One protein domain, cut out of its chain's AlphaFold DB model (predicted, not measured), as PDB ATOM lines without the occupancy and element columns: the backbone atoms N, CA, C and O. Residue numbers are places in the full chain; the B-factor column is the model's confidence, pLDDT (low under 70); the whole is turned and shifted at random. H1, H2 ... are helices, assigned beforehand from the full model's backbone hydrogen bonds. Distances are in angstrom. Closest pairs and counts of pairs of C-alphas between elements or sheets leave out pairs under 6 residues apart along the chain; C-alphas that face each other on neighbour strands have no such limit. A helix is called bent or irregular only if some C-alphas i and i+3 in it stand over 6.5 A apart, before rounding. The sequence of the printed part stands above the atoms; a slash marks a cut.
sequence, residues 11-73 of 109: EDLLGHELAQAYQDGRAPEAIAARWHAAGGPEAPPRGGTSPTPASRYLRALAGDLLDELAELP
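Overview. This is residues 11 to 73 of the 109 residues of an uncharacterized protein of Actinobacteria bacterium OK006 (UniProt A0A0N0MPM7). Three helices lie side by side in a small bundle, their centres making a triangle, with H2 and H3 nearly aligned and H1 tilted against both. A long loop, residues 38 to 55, leaves the end of H2, swings out past the first part of H1 and folds back to the start of H3. The printed part has 63 residues with three named helices, in the order H1, H2, H3, and no named strand; the class is all helix. It is compact, with a radius of gyration of the C-alphas of 11.0 A, and spans 32 by 24 by 17 A.

Along the chain. H1, residues 11 to 23, begins with C-alpha 11 at (25.524, -29.070, 38.750) and is 19.7 A long from first to last C-alpha. It is irregular, but only just: C-alphas 12 and 15 are 6.8 A apart. H2, residues 29 to 37, is 12.1 A long. H3, residues 56 to 70, is the longest helix at 21.6 A and ends with C-alpha 70 at (18.300, -20.143, 29.151).

Arrangement. H1 and H3 touch, closest at the C-alphas of Glu 11 and Ala 62, 5.1 A apart. They run the same way at a shallow tilt of 27 degrees. H2 and H3 form a helical hairpin: they touch, closest at the C-alphas of Ile 31 and Leu 65, 6.5 A apart, and run opposite ways at a shallow tilt of 5 degrees. H1 and H2 are close but not clearly touching, with the C-alphas of Leu 18 and Ala 32 closest at 6.7 A; they run opposite ways at a shallow tilt of 29 degrees. In H2 and H3 every O i to N i+4 pair is within hydrogen-bond range; in H1, 7 of 9 are.

Size, cuts and confidence. The two C-alphas farthest apart, those of Thr 52 and Pro 73, are 32.6 A apart. The printed part has no cut. The link from H1 to H2 is tight, with 5 residues, and that from H2 to H3 is long, with 18. The mean pLDDT of the printed part is 91.0; residues 45 to 48 of the model are under 70.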
ATOM      1  N   GLU A  11      24.359 -28.394  39.338       92.25
ATOM      2  CA  GLU A  11      25.524 -29.070  38.750       92.25
ATOM      3  C   GLU A  11      25.191 -30.390  38.039       92.25
ATOM      4  O   GLU A  11      25.922 -30.805  37.142       92.25
ATOM      5  N   ASP A  12      24.094 -31.043  38.423       89.81
ATOM      6  CA  ASP A  12      23.647 -32.294  37.816       89.81
ATOM      7  C   ASP A  12      22.895 -32.039  36.498       89.81
ATOM      8  O   ASP A  12      22.870 -32.905  35.622       89.81
ATOM      9  N   LEU A  13      22.288 -30.853  36.356       91.94
ATOM     10  CA  LEU A  13      21.530 -30.445  35.170       91.94
ATOM     11  C   LEU A  13      22.424 -29.860  34.085       91.94
ATOM     12  O   LEU A  13      22.194 -30.123  32.909       91.94
ATOM     13  N   LEU A  14      23.451 -29.093  34.459       94.25
ATOM     14  CA  LEU A  14      24.195 -28.262  33.512       94.25
ATOM     15  C   LEU A  14      24.751 -29.048  32.313       94.25
ATOM     16  O   LEU A  14      24.621 -28.607  31.177       94.25
ATOM     17  N   GLY A  15      25.308 -30.242  32.539       92.12
ATOM     18  CA  GLY A  15      25.781 -31.089  31.438       92.12
ATOM     19  C   GLY A  15      24.661 -31.505  30.474       92.12
ATOM     20  O   GLY A  15      24.863 -31.526  29.262       92.12
ATOM     21  N   HIS A  16      23.467 -31.803  30.996       92.31
ATOM     22  CA  HIS A  16      22.311 -32.160  30.170       92.31
ATOM     23  C   HIS A  16      21.819 -30.954  29.364       92.31
ATOM     24  O   HIS A  16      21.551 -31.099  28.175       92.31
ATOM     25  N   GLU A  17      21.771 -29.769  29.973       94.81
ATOM     26  CA  GLU A  17      21.352 -28.538  29.292       94.81
ATOM     27  C   GLU A  17      22.338 -28.102  28.203       94.81
ATOM     28  O   GLU A  17      21.917 -27.648  27.143       94.81
ATOM     29  N   LEU A  18      23.644 -28.316  28.395       95.56
ATOM     30  CA  LEU A  18      24.637 -28.126  27.331       95.56
ATOM     31  C   LEU A  18      24.375 -29.068  26.147       95.56
ATOM     32  O   LEU A  18      24.394 -28.638  24.995       95.56
ATOM     33  N   ALA A  19      24.091 -30.346  26.419       92.44
ATOM     34  CA  ALA A  19      23.768 -31.318  25.377       92.44
ATOM     35  C   ALA A  19      22.452 -30.986  24.650       92.44
ATOM     36  O   ALA A  19      22.388 -31.133  23.430       92.44
ATOM     37  N   GLN A  20      21.425 -30.529  25.377       92.12
ATOM     38  CA  GLN A  20      20.176 -30.036  24.787       92.12
ATOM     39  C   GLN A  20      20.424 -28.801  23.921       92.12
ATOM     40  O   GLN A  20      20.019 -28.786  22.766       92.12
ATOM     41  N   ALA A  21      21.197 -27.826  24.401       94.19
ATOM     42  CA  ALA A  21      21.511 -26.623  23.638       94.19
ATOM     43  C   ALA A  21      22.148 -26.929  22.270       94.19
ATOM     44  O   ALA A  21      21.750 -26.335  21.270       94.19
ATOM     45  N   TYR A  22      23.062 -27.901  22.189       92.56
ATOM     46  CA  TYR A  22      23.597 -28.345  20.895       92.56
ATOM     47  C   TYR A  22      22.531 -28.976  19.982       92.56
ATOM     48  O   TYR A  22      22.564 -28.761  18.772       92.56
ATOM     49  N   GLN A  23      21.590 -29.750  20.533       91.44
ATOM     50  CA  GLN A  23      20.496 -30.363  19.764       91.44
ATOM     51  C   GLN A  23      19.497 -29.317  19.256       91.44
ATOM     52  O   GLN A  23      19.020 -29.429  18.128       91.44
ATOM     53  N   ASP A  24      19.269 -28.265  20.040       90.62
ATOM     54  CA  ASP A  24      18.417 -27.124  19.686       90.62
ATOM     55  C   ASP A  24      19.071 -26.186  18.652       90.62
ATOM     56  O   ASP A  24      18.486 -25.173  18.253       90.62
ATOM     57  N   GLY A  25      20.315 -26.474  18.250       91.50
ATOM     58  CA  GLY A  25      21.104 -25.620  17.366       91.50
ATOM     59  C   GLY A  25      21.506 -24.284  18.000       91.50
ATOM     60  O   GLY A  25      21.756 -23.321  17.275       91.50
ATOM     61  N   ARG A  26      21.544 -24.204  19.338       93.81
ATOM     62  CA  ARG A  26      22.123 -23.072  20.078       93.81
ATOM     63  C   ARG A  26      23.656 -23.142  20.029       93.81
ATOM     64  O   ARG A  26      24.228 -24.166  19.664       93.81
ATOM     65  N   ALA A  27      24.312 -22.056  20.440       94.69
ATOM     66  CA  ALA A  27      25.774 -21.939  20.511       94.69
ATOM     67  C   ALA A  27      26.271 -21.879  21.977       94.69
ATOM     68  O   ALA A  27      26.563 -20.792  22.490       94.69
ATOM     69  N   PRO A  28      26.303 -23.012  22.711       96.81
ATOM     70  CA  PRO A  28      26.655 -23.042  24.133       96.81
ATOM     71  C   PRO A  28      28.170 -23.136  24.408       96.81
ATOM     72  O   PRO A  28      28.568 -23.325  25.559       96.81
ATOM     73  N   GLU A  29      29.040 -23.030  23.400       97.00
ATOM     74  CA  GLU A  29      30.465 -23.387  23.492       97.00
ATOM     75  C   GLU A  29      31.209 -22.587  24.568       97.00
ATOM     76  O   GLU A  29      32.036 -23.133  25.303       97.00
ATOM     77  N   ALA A  30      30.900 -21.295  24.702       97.75
ATOM     78  CA  ALA A  30      31.516 -20.429  25.707       97.75
ATOM     79  C   ALA A  30      31.136 -20.837  27.143       97.75
ATOM     80  O   ALA A  30      31.969 -20.788  28.053       97.75
ATOM     81  N   ILE A  31      29.889 -21.270  27.342       98.19
ATOM     82  CA  ILE A  31      29.369 -21.731  28.633       98.19
ATOM     83  C   ILE A  31      29.986 -23.094  28.967       98.19
ATOM     84  O   ILE A  31      30.506 -23.273  30.072       98.19
ATOM     85  N   ALA A  32      30.037 -24.016  27.999       97.56
ATOM     86  CA  ALA A  32      30.702 -25.312  28.151       97.56
ATOM     87  C   ALA A  32      32.181 -25.147  28.537       97.56
ATOM     88  O   ALA A  32      32.658 -25.759  29.495       97.56
ATOM     89  N   ALA A  33      32.906 -24.259  27.850       97.88
ATOM     90  CA  ALA A  33      34.309 -23.989  28.142       97.88
ATOM     91  C   ALA A  33      34.515 -23.490  29.584       97.88
ATOM     92  O   ALA A  33      35.422 -23.962  30.273       97.88
ATOM     93  N   ARG A  34      33.656 -22.583  30.070       98.12
ATOM     94  CA  ARG A  34      33.695 -22.093  31.461       98.12
ATOM     95  C   ARG A  34      33.421 -23.201  32.471       98.12
ATOM     96  O   ARG A  34      34.117 -23.283  33.482       98.12
ATOM     97  N   TRP A  35      32.440 -24.054  32.192       97.69
ATOM     98  CA  TRP A  35      32.104 -25.183  33.053       97.69
ATOM     99  C   TRP A  35      33.278 -26.156  33.202       97.69
ATOM    100  O   TRP A  35      33.701 -26.460  34.320       97.69
ATOM    101  N   HIS A  36      33.873 -26.578  32.086       96.44
ATOM    102  CA  HIS A  36      35.000 -27.509  32.107       96.44
ATOM    103  C   HIS A  36      36.261 -26.891  32.714       96.44
ATOM    104  O   HIS A  36      36.960 -27.558  33.476       96.44
ATOM    105  N   ALA A  37      36.530 -25.606  32.458       97.50
ATOM    106  CA  ALA A  37      37.650 -24.894  33.076       97.50
ATOM    107  C   ALA A  37      37.533 -24.820  34.610       97.50
ATOM    108  O   ALA A  37      38.546 -24.817  35.307       97.50
ATOM    109  N   ALA A  38      36.310 -24.807  35.147       96.56
ATOM    110  CA  ALA A  38      36.053 -24.866  36.584       96.56
ATOM    111  C   ALA A  38      36.180 -26.283  37.183       96.56
ATOM    112  O   ALA A  38      36.078 -26.437  38.401       96.56
ATOM    113  N   GLY A  39      36.414 -27.309  36.355       94.81
ATOM    114  CA  GLY A  39      36.445 -28.718  36.761       94.81
ATOM    115  C   GLY A  39      35.075 -29.399  36.734       94.81
ATOM    116  O   GLY A  39      34.895 -30.442  37.361       94.81
ATOM    117  N   GLY A  40      34.104 -28.806  36.042       93.00
ATOM    118  CA  GLY A  40      32.778 -29.369  35.859       93.00
ATOM    119  C   GLY A  40      32.769 -30.617  34.961       93.00
ATOM    120  O   GLY A  40      33.402 -30.602  33.897       93.00
ATOM    121  N   PRO A  41      32.078 -31.705  35.356       88.38
ATOM    122  CA  PRO A  41      31.999 -32.926  34.556       88.38
ATOM    123  C   PRO A  41      31.098 -32.777  33.322       88.38
ATOM    124  O   PRO A  41      30.196 -31.943  33.279       88.38
ATOM    125  N   GLU A  42      31.316 -33.648  32.342       84.25
ATOM    126  CA  GLU A  42      30.381 -33.903  31.238       84.25
ATOM    127  C   GLU A  42      29.024 -34.428  31.736       84.25
ATOM    128  O   GLU A  42      28.904 -34.928  32.861       84.25
ATOM    129  N   ALA A  43      28.008 -34.376  30.869       78.00
ATOM    130  CA  ALA A  43      26.709 -34.982  31.149       78.00
ATOM    131  C   ALA A  43      26.856 -36.490  31.436       78.00
ATOM    132  O   ALA A  43      27.385 -37.226  30.594       78.00
ATOM    133  N   PRO A  44      26.368 -37.002  32.581       70.38
ATOM    134  CA  PRO A  44      26.325 -38.439  32.781       70.38
ATOM    135  C   PRO A  44      25.430 -39.093  31.713       70.38
ATOM    136  O   PRO A  44      24.325 -38.616  31.467       70.38
ATOM    137  N   PRO A  45      25.838 -40.230  31.116       69.06
ATOM    138  CA  PRO A  45      25.029 -40.909  30.102       69.06
ATOM    139  C   PRO A  45      23.731 -41.495  30.677       69.06
ATOM    140  O   PRO A  45      22.820 -41.836  29.924       69.06
ATOM    141  N   ARG A  46      23.660 -41.680  32.006       69.00
ATOM    142  CA  ARG A  46      22.482 -42.157  32.743       69.00
ATOM    143  C   ARG A  46      22.461 -41.559  34.153       69.00
ATOM    144  O   ARG A  46      23.458 -41.653  34.862       69.00
ATOM    145  N   GLY A  47      21.293 -41.080  34.580       67.25
ATOM    146  CA  GLY A  47      21.031 -40.620  35.949       67.25
ATOM    147  C   GLY A  47      20.956 -39.097  36.063       67.25
ATOM    148  O   GLY A  47      21.819 -38.397  35.557       67.25
ATOM    149  N   GLY A  48      19.923 -38.603  36.747       67.88
ATOM    150  CA  GLY A  48      19.676 -37.170  36.941       67.88
ATOM    151  C   GLY A  48      20.157 -36.626  38.285       67.88
ATOM    152  O   GLY A  48      19.648 -35.616  38.740       67.88
ATOM    153  N   THR A  49      21.033 -37.323  39.007       80.25
ATOM    154  CA  THR A  49      21.609 -36.815  40.264       80.25
ATOM    155  C   THR A  49      22.981 -37.441  40.465       80.25
ATOM    156  O   THR A  49      23.104 -38.669  40.423       80.25
ATOM    157  N   SER A  50      24.002 -36.621  40.702       74.94
ATOM    158  CA  SER A  50      25.336 -37.104  41.039       74.94
ATOM    159  C   SER A  50      25.307 -37.891  42.359       74.94
ATOM    160  O   SER A  50      24.635 -37.495  43.316       74.94
ATOM    161  N   PRO A  51      26.051 -39.010  42.465       75.38
ATOM    162  CA  PRO A  51      26.147 -39.777  43.707       75.38
ATOM    163  C   PRO A  51      26.888 -39.014  44.815       75.38
ATOM    164  O   PRO A  51      26.696 -39.304  45.997       75.38
ATOM    165  N   THR A  52      27.734 -38.053  44.441       80.88
ATOM    166  CA  THR A  52      28.553 -37.246  45.349       80.88
ATOM    167  C   THR A  52      28.236 -35.763  45.167       80.88
ATOM    168  O   THR A  52      28.312 -35.279  44.034       80.88
ATOM    169  N   PRO A  53      27.940 -35.016  46.247       81.94
ATOM    170  CA  PRO A  53      27.746 -33.572  46.154       81.94
ATOM    171  C   PRO A  53      28.981 -32.872  45.571       81.94
ATOM    172  O   PRO A  53      30.102 -33.145  46.010       81.94
ATOM    173  N   ALA A  54      28.783 -31.953  44.624       87.38
ATOM    174  CA  ALA A  54      29.857 -31.097  44.131       87.38
ATOM    175  C   ALA A  54      30.271 -30.048  45.177       87.38
ATOM    176  O   ALA A  54      29.620 -29.851  46.210       87.38
ATOM    177  N   SER A  55      31.370 -29.343  44.901       92.62
ATOM    178  CA  SER A  55      31.777 -28.205  45.724       92.62
ATOM    179  C   SER A  55      30.716 -27.096  45.681       92.62
ATOM    180  O   SER A  55      30.035 -26.898  44.673       92.62
ATOM    181  N   ARG A  56      30.606 -26.306  46.759       94.44
ATOM    182  CA  ARG A  56      29.692 -25.147  46.804       94.44
ATOM    183  C   ARG A  56      29.944 -24.166  45.654       94.44
ATOM    184  O   ARG A  56      29.003 -23.556  45.163       94.44
ATOM    185  N   TYR A  57      31.207 -24.017  45.256       96.06
ATOM    186  CA  TYR A  57      31.605 -23.172  44.135       96.06
ATOM    187  C   TYR A  57      31.015 -23.675  42.814       96.06
ATOM    188  O   TYR A  57      30.345 -22.909  42.132       96.06
ATOM    189  N   LEU A  58      31.191 -24.963  42.496       95.62
ATOM    190  CA  LEU A  58      30.643 -25.543  41.268       95.62
ATOM    191  C   LEU A  58      29.118 -25.474  41.230       95.62
ATOM    192  O   LEU A  58      28.561 -25.189  40.180       95.62
ATOM    193  N   ARG A  59      28.446 -25.672  42.369       94.94
ATOM    194  CA  ARG A  59      26.986 -25.537  42.452       94.94
ATOM    195  C   ARG A  59      26.502 -24.125  42.134       94.94
ATOM    196  O   ARG A  59      25.532 -23.969  41.404       94.94
ATOM    197  N   ALA A  60      27.155 -23.111  42.701       97.38
ATOM    198  CA  ALA A  60      26.804 -21.718  42.432       97.38
ATOM    199  C   ALA A  60      27.051 -21.372  40.959       97.38
ATOM    200  O   ALA A  60      26.142 -20.901  40.289       97.38
ATOM    201  N   LEU A  61      28.234 -21.727  40.445       98.12
ATOM    202  CA  LEU A  61      28.577 -21.532  39.039       98.12
ATOM    203  C   LEU A  61      27.587 -22.237  38.106       98.12
ATOM    204  O   LEU A  61      27.213 -21.677  37.086       98.12
ATOM    205  N   ALA A  62      27.158 -23.455  38.440       97.12
ATOM    206  CA  ALA A  62      26.187 -24.171  37.630       97.12
ATOM    207  C   ALA A  62      24.833 -23.455  37.578       97.12
ATOM    208  O   ALA A  62      24.227 -23.425  36.516       97.12
ATOM    209  N   GLY A  63      24.387 -22.846  38.681       97.69
ATOM    210  CA  GLY A  63      23.199 -21.989  38.685       97.69
ATOM    211  C   GLY A  63      23.342 -20.810  37.723       97.69
ATOM    212  O   GLY A  63      22.516 -20.654  36.831       97.69
ATOM    213  N   ASP A  64      24.439 -20.060  37.840       98.50
ATOM    214  CA  ASP A  64      24.695 -18.896  36.980       98.50
ATOM    215  C   ASP A  64      24.759 -19.291  35.491       98.50
ATOM    216  O   ASP A  64      24.186 -18.630  34.630       98.50
ATOM    217  N   LEU A  65      25.425 -20.406  35.171       98.50
ATOM    218  CA  LEU A  65      25.549 -20.895  33.795       98.50
ATOM    219  C   LEU A  65      24.230 -21.433  33.222       98.50
ATOM    220  O   LEU A  65      24.033 -21.360  32.011       98.50
ATOM    221  N   LEU A  66      23.340 -21.976  34.057       97.94
ATOM    222  CA  LEU A  66      22.000 -22.390  33.632       97.94
ATOM    223  C   LEU A  66      21.144 -21.178  33.250       97.94
ATOM    224  O   LEU A  66      20.476 -21.221  32.218       97.94
ATOM    225  N   ASP A  67      21.211 -20.100  34.031       98.12
ATOM    226  CA  ASP A  67      20.529 -18.845  33.700       98.12
ATOM    227  C   ASP A  67      21.076 -18.266  32.384       98.12
ATOM    228  O   ASP A  67      20.310 -17.895  31.498       98.12
ATOM    229  N   GLU A  68      22.400 -18.269  32.194       97.94
ATOM    230  CA  GLU A  68      23.012 -17.838  30.929       97.94
ATOM    231  C   GLU A  68      22.599 -18.715  29.731       97.94
ATOM    232  O   GLU A  68      22.366 -18.197  28.638       97.94
ATOM    233  N   LEU A  69      22.488 -20.038  29.912       97.00
ATOM    234  CA  LEU A  69      22.037 -20.960  28.861       97.00
ATOM    235  C   LEU A  69      20.590 -20.709  28.445       97.00
ATOM    236  O   LEU A  69      20.274 -20.832  27.258       97.00
ATOM    237  N   ALA A  70      19.716 -20.393  29.402       94.12
ATOM    238  CA  ALA A  70      18.300 -20.143  29.151       94.12
ATOM    239  C   ALA A  70      18.072 -18.929  28.233       94.12
ATOM    240  O   ALA A  70      17.103 -18.904  27.478       94.12
ATOM    241  N   GLU A  71      18.997 -17.968  28.246       94.00
ATOM    242  CA  GLU A  71      18.943 -16.760  27.418       94.00
ATOM    243  C   GLU A  71      19.536 -16.950  26.009       94.00
ATOM    244  O   GLU A  71      19.438 -16.054  25.165       94.00
ATOM    245  N   LEU A  72      20.157 -18.101  25.712       93.25
ATOM    246  CA  LEU A  72      20.704 -18.345  24.377       93.25
ATOM    247  C   LEU A  72      19.584 -18.471  23.330       93.25
ATOM    248  O   LEU A  72      18.679 -19.296  23.494       93.25
ATOM    249  N   PRO A  73      19.668 -17.746  22.199       89.25
ATOM    250  CA  PRO A  73      18.682 -17.859  21.134       89.25
ATOM    251  C   PRO A  73      18.754 -19.243  20.479       89.25
ATOM    252  O   PRO A  73      19.822 -19.671  20.039       89.25
TER     253      PRO A  73